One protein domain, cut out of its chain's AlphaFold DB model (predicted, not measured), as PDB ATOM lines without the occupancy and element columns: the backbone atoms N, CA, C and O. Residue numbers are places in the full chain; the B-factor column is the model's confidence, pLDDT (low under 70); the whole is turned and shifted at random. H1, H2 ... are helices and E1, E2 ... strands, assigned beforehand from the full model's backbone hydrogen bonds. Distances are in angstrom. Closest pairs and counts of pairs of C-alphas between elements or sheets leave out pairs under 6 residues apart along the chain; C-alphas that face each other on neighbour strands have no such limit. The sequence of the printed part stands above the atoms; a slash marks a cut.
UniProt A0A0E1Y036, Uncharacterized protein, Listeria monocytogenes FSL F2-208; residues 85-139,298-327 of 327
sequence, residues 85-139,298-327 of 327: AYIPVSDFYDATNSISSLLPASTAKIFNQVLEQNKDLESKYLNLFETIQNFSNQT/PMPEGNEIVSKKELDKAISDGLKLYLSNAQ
ATOM      1  N   ALA A  85      42.899 -50.893 -28.932       92.56
ATOM      2  CA  ALA A  85      42.853 -49.521 -29.411       92.56
ATOM      3  C   ALA A  85      41.513 -49.227 -30.100       92.56
ATOM      4  O   ALA A  85      41.041 -50.007 -30.933       92.56
ATOM      5  N   TYR A  86      40.933 -48.080 -29.763       95.44
ATOM      6  CA  TYR A  86      39.624 -47.622 -30.200       95.44
ATOM      7  C   TYR A  86      39.745 -46.259 -30.875       95.44
ATOM      8  O   TYR A  86      40.181 -45.297 -30.248       95.44
ATOM      9  N   ILE A  87      39.341 -46.166 -32.139       96.75
ATOM     10  CA  ILE A  87      39.394 -44.927 -32.926       96.75
ATOM     11  C   ILE A  87      37.981 -44.336 -32.988       96.75
ATOM     12  O   ILE A  87      37.079 -45.042 -33.447       96.75
ATOM     13  N   PRO A  88      37.750 -43.087 -32.545       97.06
ATOM     14  CA  PRO A  88      36.455 -42.439 -32.707       97.06
ATOM     15  C   PRO A  88      36.073 -42.370 -34.183       97.06
ATOM     16  O   PRO A  88      36.839 -41.907 -35.026       97.06
ATOM     17  N   VAL A  89      34.861 -42.803 -34.511       96.38
ATOM     18  CA  VAL A  89      34.349 -42.690 -35.875       96.38
ATOM     19  C   VAL A  89      34.169 -41.217 -36.257       96.38
ATOM     20  O   VAL A  89      34.376 -40.870 -37.420       96.38
ATOM     21  N   SER A  90      33.855 -40.347 -35.290       96.50
ATOM     22  CA  SER A  90      33.738 -38.896 -35.476       96.50
ATOM     23  C   SER A  90      34.959 -38.275 -36.153       96.50
ATOM     24  O   SER A  90      34.790 -37.362 -36.953       96.50
ATOM     25  N   ASP A  91      36.166 -38.812 -35.944       95.62
ATOM     26  CA  ASP A  91      37.378 -38.298 -36.591       95.62
ATOM     27  C   ASP A  91      37.285 -38.344 -38.124       95.62
ATOM     28  O   ASP A  91      37.754 -37.438 -38.810       95.62
ATOM     29  N   PHE A  92      36.633 -39.367 -38.689       93.25
ATOM     30  CA  PHE A  92      36.432 -39.471 -40.138       93.25
ATOM     31  C   PHE A  92      35.393 -38.472 -40.655       93.25
ATOM     32  O   PHE A  92      35.505 -38.024 -41.797       93.25
ATOM     33  N   TYR A  93      34.412 -38.106 -39.824       94.62
ATOM     34  CA  TYR A  93      33.406 -37.092 -40.138       94.62
ATOM     35  C   TYR A  93      34.003 -35.684 -40.044       94.62
ATOM     36  O   TYR A  93      33.892 -34.905 -40.995       94.62
ATOM     37  N   ASP A  94      34.729 -35.381 -38.972       93.25
ATOM     38  CA  ASP A  94      35.382 -34.088 -38.760       93.25
ATOM     39  C   ASP A  94      36.481 -33.829 -39.802       93.25
ATOM     40  O   ASP A  94      36.614 -32.721 -40.330       93.25
ATOM     41  N   ALA A  95      37.224 -34.872 -40.182       90.81
ATOM     42  CA  ALA A  95      38.283 -34.786 -41.181       90.81
ATOM     43  C   ALA A  95      37.808 -35.005 -42.630       90.81
ATOM     44  O   ALA A  95      38.646 -35.152 -43.524       90.81
ATOM     45  N   THR A  96      36.495 -35.002 -42.903       90.25
ATOM     46  CA  THR A  96      35.934 -35.340 -44.228       90.25
ATOM     47  C   THR A  96      36.588 -34.558 -45.370       90.25
ATOM     48  O   THR A  96      36.961 -35.137 -46.393       90.25
ATOM     49  N   ASN A  97      36.763 -33.244 -45.198       89.06
ATOM     50  CA  ASN A  97      37.367 -32.377 -46.216       89.06
ATOM     51  C   ASN A  97      38.842 -32.725 -46.454       89.06
ATOM     52  O   ASN A  97      39.278 -32.839 -47.600       89.06
ATOM     53  N   SER A  98      39.588 -32.933 -45.369       89.62
ATOM     54  CA  SER A  98      41.001 -33.301 -45.402       89.62
ATOM     55  C   SER A  98      41.197 -34.655 -46.082       89.62
ATOM     56  O   SER A  98      41.961 -34.746 -47.038       89.62
ATOM     57  N   ILE A  99      40.439 -35.681 -45.687       88.88
ATOM     58  CA  ILE A  99      40.492 -37.014 -46.303       88.88
ATOM     59  C   ILE A  99      40.065 -36.947 -47.774       88.88
ATOM     60  O   ILE A  99      40.773 -37.455 -48.640       88.88
ATOM     61  N   SER A 100      38.961 -36.262 -48.088       90.12
ATOM     62  CA  SER A 100      38.485 -36.097 -49.470       90.12
ATOM     63  C   SER A 100      39.523 -35.455 -50.381       90.12
ATOM     64  O   SER A 100      39.636 -35.847 -51.539       90.12
ATOM     65  N   SER A 101      40.298 -34.492 -49.873       87.31
ATOM     66  CA  SER A 101      41.338 -33.817 -50.656       87.31
ATOM     67  C   SER A 101      42.500 -34.736 -51.059       87.31
ATOM     68  O   SER A 101      43.185 -34.461 -52.043       87.31
ATOM     69  N   LEU A 102      42.699 -35.839 -50.325       86.69
ATOM     70  CA  LEU A 102      43.724 -36.849 -50.600       86.69
ATOM     71  C   LEU A 102      43.253 -37.927 -51.580       86.69
ATOM     72  O   LEU A 102      44.065 -38.692 -52.099       86.69
ATOM     73  N   LEU A 103      41.947 -38.015 -51.823       88.56
ATOM     74  CA  LEU A 103      41.346 -39.056 -52.640       88.56
ATOM     75  C   LEU A 103      41.088 -38.547 -54.069       88.56
ATOM     76  O   LEU A 103      40.714 -37.388 -54.262       88.56
ATOM     77  N   PRO A 104      41.209 -39.406 -55.100       90.44
ATOM     78  CA  PRO A 104      40.688 -39.090 -56.427       90.44
ATOM     79  C   PRO A 104      39.212 -38.683 -56.348       90.44
ATOM     80  O   PRO A 104      38.470 -39.241 -55.545       90.44
ATOM     81  N   ALA A 105      38.759 -37.763 -57.207       89.44
ATOM     82  CA  ALA A 105      37.411 -37.183 -57.116       89.44
ATOM     83  C   ALA A 105      36.277 -38.228 -57.049       89.44
ATOM     84  O   ALA A 105      35.316 -38.060 -56.298       89.44
ATOM     85  N   SER A 106      36.394 -39.330 -57.798       89.50
ATOM     86  CA  SER A 106      35.443 -40.447 -57.750       89.50
ATOM     87  C   SER A 106      35.450 -41.163 -56.396       89.50
ATOM     88  O   SER A 106      34.387 -41.434 -55.840       89.50
ATOM     89  N   THR A 107      36.630 -41.419 -55.834       90.12
ATOM     90  CA  THR A 107      36.800 -42.041 -54.516       90.12
ATOM     91  C   THR A 107      36.347 -41.112 -53.390       90.12
ATOM     92  O   THR A 107      35.661 -41.567 -52.483       90.12
ATOM     93  N   ALA A 108      36.646 -39.811 -53.473       92.44
ATOM     94  CA  ALA A 108      36.177 -38.803 -52.520       92.44
ATOM     95  C   ALA A 108      34.642 -38.733 -52.486       92.44
ATOM     96  O   ALA A 108      34.039 -38.720 -51.416       92.44
ATOM     97  N   LYS A 109      33.987 -38.770 -53.657       92.69
ATOM     98  CA  LYS A 109      32.521 -38.822 -53.752       92.69
ATOM     99  C   LYS A 109      31.955 -40.063 -53.059       92.69
ATOM    100  O   LYS A 109      30.998 -39.937 -52.301       92.69
ATOM    101  N   ILE A 110      32.537 -41.238 -53.306       93.50
ATOM    102  CA  ILE A 110      32.106 -42.489 -52.666       93.50
ATOM    103  C   ILE A 110      32.297 -42.402 -51.150       93.50
ATOM    104  O   ILE A 110      31.363 -42.697 -50.416       93.50
ATOM    105  N   PHE A 111      33.467 -41.956 -50.688       93.00
ATOM    106  CA  PHE A 111      33.767 -41.781 -49.267       93.00
ATOM    107  C   PHE A 111      32.729 -40.886 -48.573       93.00
ATOM    108  O   PHE A 111      32.105 -41.311 -47.603       93.00
ATOM    109  N   ASN A 112      32.452 -39.706 -49.134       94.12
ATOM    110  CA  ASN A 112      31.471 -38.769 -48.579       94.12
ATOM    111  C   ASN A 112      30.059 -39.363 -48.542       94.12
ATOM    112  O   ASN A 112      29.354 -39.227 -47.546       94.12
ATOM    113  N   GLN A 113      29.658 -40.081 -49.592       95.12
ATOM    114  CA  GLN A 113      28.358 -40.751 -49.635       95.12
ATOM    115  C   GLN A 113      28.253 -41.903 -48.623       95.12
ATOM    116  O   GLN A 113      27.182 -42.110 -48.057       95.12
ATOM    117  N   VAL A 114      29.341 -42.637 -48.364       94.50
ATOM    118  CA  VAL A 114      29.372 -43.674 -47.320       94.50
ATOM    119  C   VAL A 114      29.181 -43.049 -45.941       94.50
ATOM    120  O   VAL A 114      28.362 -43.557 -45.176       94.50
ATOM    121  N   LEU A 115      29.863 -41.940 -45.639       94.31
ATOM    122  CA  LEU A 115      29.664 -41.210 -44.381       94.31
ATOM    123  C   LEU A 115      28.218 -40.704 -44.253       94.31
ATOM    124  O   LEU A 115      27.562 -40.919 -43.238       94.31
ATOM    125  N   GLU A 116      27.657 -40.108 -45.309       94.69
ATOM    126  CA  GLU A 116      26.265 -39.640 -45.309       94.69
ATOM    127  C   GLU A 116      25.241 -40.761 -45.055       94.69
ATOM    128  O   GLU A 116      24.225 -40.521 -44.399       94.69
ATOM    129  N   GLN A 117      25.497 -41.977 -45.547       95.75
ATOM    130  CA  GLN A 117      24.614 -43.144 -45.390       95.75
ATOM    131  C   GLN A 117      24.774 -43.878 -44.049       95.75
ATOM    132  O   GLN A 117      23.952 -44.743 -43.728       95.75
ATOM    133  N   ASN A 118      25.811 -43.553 -43.272       95.56
ATOM    134  CA  ASN A 118      26.176 -44.266 -42.045       95.56
ATOM    135  C   ASN A 118      26.375 -43.324 -40.843       95.56
ATOM    136  O   ASN A 118      27.154 -43.629 -39.941       95.56
ATOM    137  N   LYS A 119      25.650 -42.194 -40.808       95.62
ATOM    138  CA  LYS A 119      25.710 -41.191 -39.722       95.62
ATOM    139  C   LYS A 119      25.433 -41.756 -38.329       95.62
ATOM    140  O   LYS A 119      25.886 -41.203 -37.338       95.62
ATOM    141  N   ASP A 120      24.704 -42.865 -38.241       95.25
ATOM    142  CA  ASP A 120      24.477 -43.592 -36.992       95.25
ATOM    143  C   ASP A 120      25.768 -44.141 -36.358       95.25
ATOM    144  O   ASP A 120      25.778 -44.458 -35.169       95.25
ATOM    145  N   LEU A 121      26.860 -44.224 -37.124       96.19
ATOM    146  CA  LEU A 121      28.172 -44.640 -36.636       96.19
ATOM    147  C   LEU A 121      29.003 -43.484 -36.070       96.19
ATOM    148  O   LEU A 121      29.968 -43.761 -35.372       96.19
ATOM    149  N   GLU A 122      28.656 -42.220 -36.339       96.50
ATOM    150  CA  GLU A 122      29.473 -41.038 -36.000       96.50
ATOM    151  C   GLU A 122      29.851 -40.971 -34.513       96.50
ATOM    152  O   GLU A 122      30.989 -40.663 -34.173       96.50
ATOM    153  N   SER A 123      28.928 -41.333 -33.619       96.06
ATOM    154  CA  SER A 123      29.157 -41.310 -32.170       96.06
ATOM    155  C   SER A 123      29.845 -42.565 -31.616       96.06
ATOM    156  O   SER A 123      29.909 -42.723 -30.398       96.06
ATOM    157  N   LYS A 124      30.262 -43.502 -32.474       97.56
ATOM    158  CA  LYS A 124      30.832 -44.796 -32.076       97.56
ATOM    159  C   LYS A 124      32.351 -44.832 -32.222       97.56
ATOM    160  O   LYS A 124      32.968 -43.908 -32.745       97.56
ATOM    161  N   TYR A 125      32.944 -45.945 -31.803       96.81
ATOM    162  CA  TYR A 125      34.367 -46.237 -31.925       96.81
ATOM    163  C   TYR A 125      34.615 -47.486 -32.772       96.81
ATOM    164  O   TYR A 125      33.901 -48.484 -32.669       96.81
ATOM    165  N   LEU A 126      35.668 -47.453 -33.581       94.94
ATOM    166  CA  LEU A 126      36.218 -48.620 -34.259       94.94
ATOM    167  C   LEU A 126      37.225 -49.309 -33.344       94.94
ATOM    168  O   LEU A 126      38.193 -48.682 -32.923       94.94
ATOM    169  N   ASN A 127      37.057 -50.607 -33.097       92.12
ATOM    170  CA  ASN A 127      38.146 -51.429 -32.572       92.12
ATOM    171  C   ASN A 127      39.161 -51.666 -33.702       92.12
ATOM    172  O   ASN A 127      38.820 -52.265 -34.726       92.12
ATOM    173  N   LEU A 128      40.393 -51.181 -33.531       88.94
ATOM    174  CA  LEU A 128      41.428 -51.204 -34.566       88.94
ATOM    175  C   LEU A 128      41.700 -52.622 -35.089       88.94
ATOM    176  O   LEU A 128      41.734 -52.838 -36.300       88.94
ATOM    177  N   PHE A 129      41.862 -53.595 -34.193       85.31
ATOM    178  CA  PHE A 129      42.231 -54.961 -34.568       85.31
ATOM    179  C   PHE A 129      41.075 -55.702 -35.249       85.31
ATOM    180  O   PHE A 129      41.284 -56.347 -36.275       85.31
ATOM    181  N   GLU A 130      39.843 -55.545 -34.755       86.44
ATOM    182  CA  GLU A 130      38.650 -56.107 -35.414       86.44
ATOM    183  C   GLU A 130      38.446 -55.500 -36.807       86.44
ATOM    184  O   GLU A 130      38.104 -56.197 -37.765       86.44
ATOM    185  N   THR A 131      38.713 -54.200 -36.936       86.44
ATOM    186  CA  THR A 131      38.633 -53.475 -38.206       86.44
ATOM    187  C   THR A 131      39.669 -53.998 -39.208       86.44
ATOM    188  O   THR A 131      39.326 -54.260 -40.362       86.44
ATOM    189  N   ILE A 132      40.916 -54.227 -38.774       83.31
ATOM    190  CA  ILE A 132      41.971 -54.835 -39.605       83.31
ATOM    191  C   ILE A 132      41.582 -56.251 -40.033       83.31
ATOM    192  O   ILE A 132      41.712 -56.584 -41.211       83.31
ATOM    193  N   GLN A 133      41.078 -57.081 -39.113       80.88
ATOM    194  CA  GLN A 133      40.618 -58.431 -39.446       80.88
ATOM    195  C   GLN A 133      39.525 -58.392 -40.517       80.88
ATOM    196  O   GLN A 133      39.597 -59.153 -41.483       80.88
ATOM    197  N   ASN A 134      38.567 -57.465 -40.405       81.88
ATOM    198  CA  ASN A 134      37.510 -57.335 -41.402       81.88
ATOM    199  C   ASN A 134      38.053 -56.920 -42.779       81.88
ATOM    200  O   ASN A 134      37.717 -57.538 -43.789       81.88
ATOM    201  N   PHE A 135      38.944 -55.923 -42.837       77.00
ATOM    202  CA  PHE A 135      39.552 -55.482 -44.100       77.00
ATOM    203  C   PHE A 135      40.426 -56.551 -44.756       77.00
ATOM    204  O   PHE A 135      40.455 -56.664 -45.982       77.00
ATOM    205  N   SER A 136      41.100 -57.366 -43.948       75.69
ATOM    206  CA  SER A 136      41.904 -58.496 -44.411       75.69
ATOM    207  C   SER A 136      41.065 -59.736 -44.748       75.69
ATOM    208  O   SER A 136      41.629 -60.792 -45.035       75.69
ATOM    209  N   ASN A 137      39.727 -59.634 -44.714       71.62
ATOM    210  CA  ASN A 137      38.784 -60.735 -44.928       71.62
ATOM    211  C   ASN A 137      39.062 -61.945 -44.008       71.62
ATOM    212  O   ASN A 137      38.833 -63.102 -44.372       71.62
ATOM    213  N   GLN A 138      39.594 -61.672 -42.817       72.75
ATOM    214  CA  GLN A 138      39.767 -62.644 -41.751       72.75
ATOM    215  C   GLN A 138      38.484 -62.700 -40.917       72.75
ATOM    216  O   GLN A 138      37.735 -61.728 -40.797       72.75
ATOM    217  N   THR A 139      38.209 -63.858 -40.320       77.75
ATOM    218  CA  THR A 139      37.135 -63.953 -39.331       77.75
ATOM    219  C   THR A 139      37.488 -63.062 -38.148       77.75
ATOM    220  O   THR A 139      38.543 -63.256 -37.549       77.75
ATOM    221  N   PRO A 298      36.489 -41.934 -20.979       92.94
ATOM    222  CA  PRO A 298      36.158 -43.314 -20.630       92.94
ATOM    223  C   PRO A 298      36.279 -44.247 -21.846       92.94
ATOM    224  O   PRO A 298      36.030 -43.831 -22.976       92.94
ATOM    225  N   MET A 299      36.642 -45.509 -21.597       94.00
ATOM    226  CA  MET A 299      36.684 -46.543 -22.636       94.00
ATOM    227  C   MET A 299      35.280 -46.813 -23.187       94.00
ATOM    228  O   MET A 299      34.340 -46.866 -22.393       94.00
ATOM    229  N   PRO A 300      35.132 -47.008 -24.510       93.88
ATOM    230  CA  PRO A 300      33.842 -47.341 -25.090       93.88
ATOM    231  C   PRO A 300      33.427 -48.769 -24.730       93.88
ATOM    232  O   PRO A 300      34.255 -49.685 -24.717       93.88
ATOM    233  N   GLU A 301      32.133 -48.980 -24.509       90.94
ATOM    234  CA  GLU A 301      31.577 -50.294 -24.183       90.94
ATOM    235  C   GLU A 301      30.390 -50.669 -25.081       90.94
ATOM    236  O   GLU A 301      29.595 -49.835 -25.514       90.94
ATOM    237  N   GLY A 302      30.230 -51.969 -25.341       89.12
ATOM    238  CA  GLY A 302      29.016 -52.531 -25.937       89.12
ATOM    239  C   GLY A 302      28.570 -51.847 -27.236       89.12
ATOM    240  O   GLY A 302      29.180 -52.024 -28.286       89.12
ATOM    241  N   ASN A 303      27.460 -51.108 -27.174       93.06
ATOM    242  CA  ASN A 303      26.837 -50.455 -28.331       93.06
ATOM    243  C   ASN A 303      27.559 -49.180 -28.805       93.06
ATOM    244  O   ASN A 303      27.229 -48.685 -29.888       93.06
ATOM    245  N   GLU A 304      28.520 -48.674 -28.031       95.62
ATOM    246  CA  GLU A 304      29.404 -47.564 -28.403       95.62
ATOM    247  C   GLU A 304      30.507 -48.008 -29.373       95.62
ATOM    248  O   GLU A 304      31.153 -47.174 -30.002       95.62
ATOM    249  N   ILE A 305      30.711 -49.317 -29.535       94.31
ATOM    250  CA  ILE A 305      31.661 -49.892 -30.487       94.31
ATOM    251  C   ILE A 305      30.901 -50.285 -31.761       94.31
ATOM    252  O   ILE A 305      29.808 -50.856 -31.708       94.31
ATOM    253  N   VAL A 306      31.467 -49.968 -32.926       93.56
ATOM    254  CA  VAL A 306      30.916 -50.377 -34.223       93.56
ATOM    255  C   VAL A 306      30.924 -51.900 -34.311       93.56
ATOM    256  O   VAL A 306      31.970 -52.540 -34.249       93.56
ATOM    257  N   SER A 307      29.747 -52.490 -34.490       90.50
ATOM    258  CA  SER A 307      29.622 -53.936 -34.653       90.50
ATOM    259  C   SER A 307      30.075 -54.388 -36.042       90.50
ATOM    260  O   SER A 307      29.996 -53.642 -37.019       90.50
ATOM    261  N   LYS A 308      30.424 -55.674 -36.179       86.19
ATOM    262  CA  LYS A 308      30.713 -56.285 -37.487       86.19
ATOM    263  C   LYS A 308      29.622 -56.005 -38.524       86.19
ATOM    264  O   LYS A 308      29.920 -55.643 -39.650       86.19
ATOM    265  N   LYS A 309      28.348 -56.150 -38.142       89.62
ATOM    266  CA  LYS A 309      27.211 -55.934 -39.050       89.62
ATOM    267  C   LYS A 309      27.158 -54.494 -39.565       89.62
ATOM    268  O   LYS A 309      26.810 -54.271 -40.722       89.62
ATOM    269  N   GLU A 310      27.461 -53.531 -38.703       93.25
ATOM    270  CA  GLU A 310      27.508 -52.113 -39.054       93.25
ATOM    271  C   GLU A 310      28.703 -51.806 -39.963       93.25
ATOM    272  O   GLU A 310      28.534 -51.137 -40.981       93.25
ATOM    273  N   LEU A 311      29.874 -52.378 -39.664       89.81
ATOM    274  CA  LEU A 311      31.066 -52.248 -40.501       89.81
ATOM    275  C   LEU A 311      30.866 -52.887 -41.889       89.81
ATOM    276  O   LEU A 311      31.147 -52.257 -42.906       89.81
ATOM    277  N   ASP A 312      30.300 -54.096 -41.952       88.56
ATOM    278  CA  ASP A 312      29.984 -54.802 -43.202       88.56
ATOM    279  C   ASP A 312      28.959 -54.031 -44.045       88.56
ATOM    280  O   ASP A 312      29.063 -53.987 -45.273       88.56
ATOM    281  N   LYS A 313      27.974 -53.389 -43.397       91.88
ATOM    282  CA  LYS A 313      27.022 -52.494 -44.067       91.88
ATOM    283  C   LYS A 313      27.748 -51.306 -44.698       91.88
ATOM    284  O   LYS A 313      27.575 -51.085 -45.893       91.88
ATOM    285  N   ALA A 314      28.593 -50.605 -43.942       91.31
ATOM    286  CA  ALA A 314      29.340 -49.455 -44.452       91.31
ATOM    287  C   ALA A 314      30.251 -49.830 -45.639       91.31
ATOM    288  O   ALA A 314      30.264 -49.137 -46.659       91.31
ATOM    289  N   ILE A 315      30.948 -50.972 -45.558       88.25
ATOM    290  CA  ILE A 315      31.760 -51.509 -46.663       88.25
ATOM    291  C   ILE A 315      30.879 -51.857 -47.872       88.25
ATOM    292  O   ILE A 315      31.208 -51.501 -49.006       88.25
ATOM    293  N   SER A 316      29.745 -52.532 -47.653       89.75
ATOM    294  CA  SER A 316      28.802 -52.896 -48.717       89.75
ATOM    295  C   SER A 316      28.245 -51.670 -49.438       89.75
ATOM    296  O   SER A 316      28.140 -51.677 -50.666       89.75
ATOM    297  N   ASP A 317      27.916 -50.613 -48.701       91.19
ATOM    298  CA  ASP A 317      27.423 -49.359 -49.264       91.19
ATOM    299  C   ASP A 317      28.503 -48.689 -50.128       91.19
ATOM    300  O   ASP A 317      28.230 -48.318 -51.272       91.19
ATOM    301  N   GLY A 318      29.760 -48.676 -49.669       89.19
ATOM    302  CA  GLY A 318      30.901 -48.228 -50.472       89.19
ATOM    303  C   GLY A 318      31.092 -49.035 -51.760       89.19
ATOM    304  O   GLY A 318      31.266 -48.458 -52.836       89.19
ATOM    305  N   LEU A 319      30.992 -50.367 -51.687       88.69
ATOM    306  CA  LEU A 319      31.105 -51.251 -52.853       88.69
ATOM    307  C   LEU A 319      29.976 -51.027 -53.865       88.69
ATOM    308  O   LEU A 319      30.238 -50.971 -55.067       88.69
ATOM    309  N   LYS A 320      28.727 -50.867 -53.409       91.75
ATOM    310  CA  LYS A 320      27.592 -50.557 -54.295       91.75
ATOM    311  C   LYS A 320      27.814 -49.235 -55.021       91.75
ATOM    312  O   LYS A 320      27.626 -49.171 -56.234       91.75
ATOM    313  N   LEU A 321      28.247 -48.203 -54.296       91.44
ATOM    314  CA  LEU A 321      28.539 -46.891 -54.871       91.44
ATOM    315  C   LEU A 321      29.676 -46.970 -55.892       91.44
ATOM    316  O   LEU A 321      29.544 -46.429 -56.991       91.44
ATOM    317  N   TYR A 322      30.753 -47.694 -55.578       88.62
ATOM    318  CA  TYR A 322      31.863 -47.921 -56.505       88.62
ATOM    319  C   TYR A 322      31.402 -48.596 -57.801       88.62
ATOM    320  O   TYR A 322      31.660 -48.081 -58.887       88.62
ATOM    321  N   LEU A 323      30.656 -49.699 -57.692       89.31
ATOM    322  CA  LEU A 323      30.157 -50.441 -58.852       89.31
ATOM    323  C   LEU A 323      29.154 -49.630 -59.684       89.31
ATOM    324  O   LEU A 323      29.150 -49.747 -60.906       89.31
ATOM    325  N   SER A 324      28.334 -48.790 -59.047       84.94
ATOM    326  CA  SER A 324      27.365 -47.936 -59.746       84.94
ATOM    327  C   SER A 324      27.997 -46.749 -60.479       84.94
ATOM    328  O   SER A 324      27.443 -46.291 -61.469       84.94
ATOM    329  N   ASN A 325      29.151 -46.257 -60.012       71.56
ATOM    330  CA  ASN A 325      29.888 -45.162 -60.651       71.56
ATOM    331  C   ASN A 325      30.892 -45.655 -61.718       71.56
ATOM    332  O   ASN A 325      31.511 -44.830 -62.384       71.56
ATOM    333  N   ALA A 326      31.100 -46.973 -61.845       64.69
ATOM    334  CA  ALA A 326      31.986 -47.588 -62.840       64.69
ATOM    335  C   ALA A 326      31.267 -47.980 -64.152       64.69
ATOM    336  O   ALA A 326      31.914 -48.492 -65.067       64.69
ATOM    337  N   GLN A 327      29.947 -47.767 -64.220       50.09
ATOM    338  CA  GLN A 327      29.096 -47.916 -65.406       50.09
ATOM    339  C   GLN A 327      28.839 -46.552 -66.046       50.09
ATOM    340  O   GLN A 327      28.758 -46.514 -67.293       50.09
TER     341      GLN A 327
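AT A GLANCE: This is residues 85 to 139 and 298 to 327 of the 327 residues of an uncharacterized protein of Listeria monocytogenes FSL F2-208 (UniProt A0A0E1Y036). One long helix, H5, runs along the length of the domain, and a helical hairpin of H2 and H3 packs over it through H3. Toward the end where H5 begins, E1 and E2 make a small two-strand antiparallel sheet; H1 leads from E1 toward the hairpin, and H4 follows straight from E2. The printed part has 85 residues with five named helices and two named strands, in the order E1, H1, H2, H3, E2, H4, H5, and its class is mostly helix. It is compact, with a radius of gyration of the C-alphas of 13.3 A, and spans 42 by 28 by 20 A.

HOW THE PARTS SIT: E1, residues 85 to 88, and E2, residues 125 to 127, are antiparallel neighbours at 152 degrees between their directions. N 87 and O 126 are 2.9 A apart and N 126 and O 87 are 2.8 A apart, both within hydrogen-bond range. H1, residues 90 to 94, is close to but not clearly touching H3, residues 105 to 117; their closest C-alphas, of Tyr 93 and Leu 115, are 7.0 A apart. H2, residues 96 to 102, and H3 form a helical hairpin. They touch, H3 with residues 107 to 112 alone, at a shallow tilt of 22 degrees, opposite ways; their closest C-alphas, of Ser 100 and Ala 108, are 4.7 A apart. H3 touches H5, residues 308 to 325, at a steep tilt of 41 degrees, opposite ways; their closest C-alphas, of Val 114 and Gly 318, are 5.7 A apart. H4, residues 128 to 135, is close to but not clearly touching H5, with the C-alphas of Asn 134 and Lys 308 closest at 7.9 A. H2 and H5 are apart. Every O i to N i+4 pair is within hydrogen-bond range in H1, H3, H4 and H5; in H2 it is 2 of 3.

IN THESE COORDINATES: E1 begins at C-alpha 85, (42.853, -49.521, -29.411), and is 10.1 A long; H1 is 6.1 A and H2 10.2 A. H3 is 18.4 A long, E2 6.5 A and H4 10.6 A. H5, 25.7 A long, runs from C-alpha 308 at (30.713, -56.285, -37.487) to C-alpha 325 at (29.888, -45.162, -60.651).

THE WHOLE: The two C-alphas farthest apart, those of Pro 298 and Gln 327, are 45.6 A apart. Residues 140 to 297 are cut out, and C-alphas 139 and 298 are 27.9 A apart across the cut. Of the links printed whole, none is long; H3 to E2, with 7 residues, is short. The mean pLDDT of the printed part is 89.6, and residues 326 to 327 are under 70.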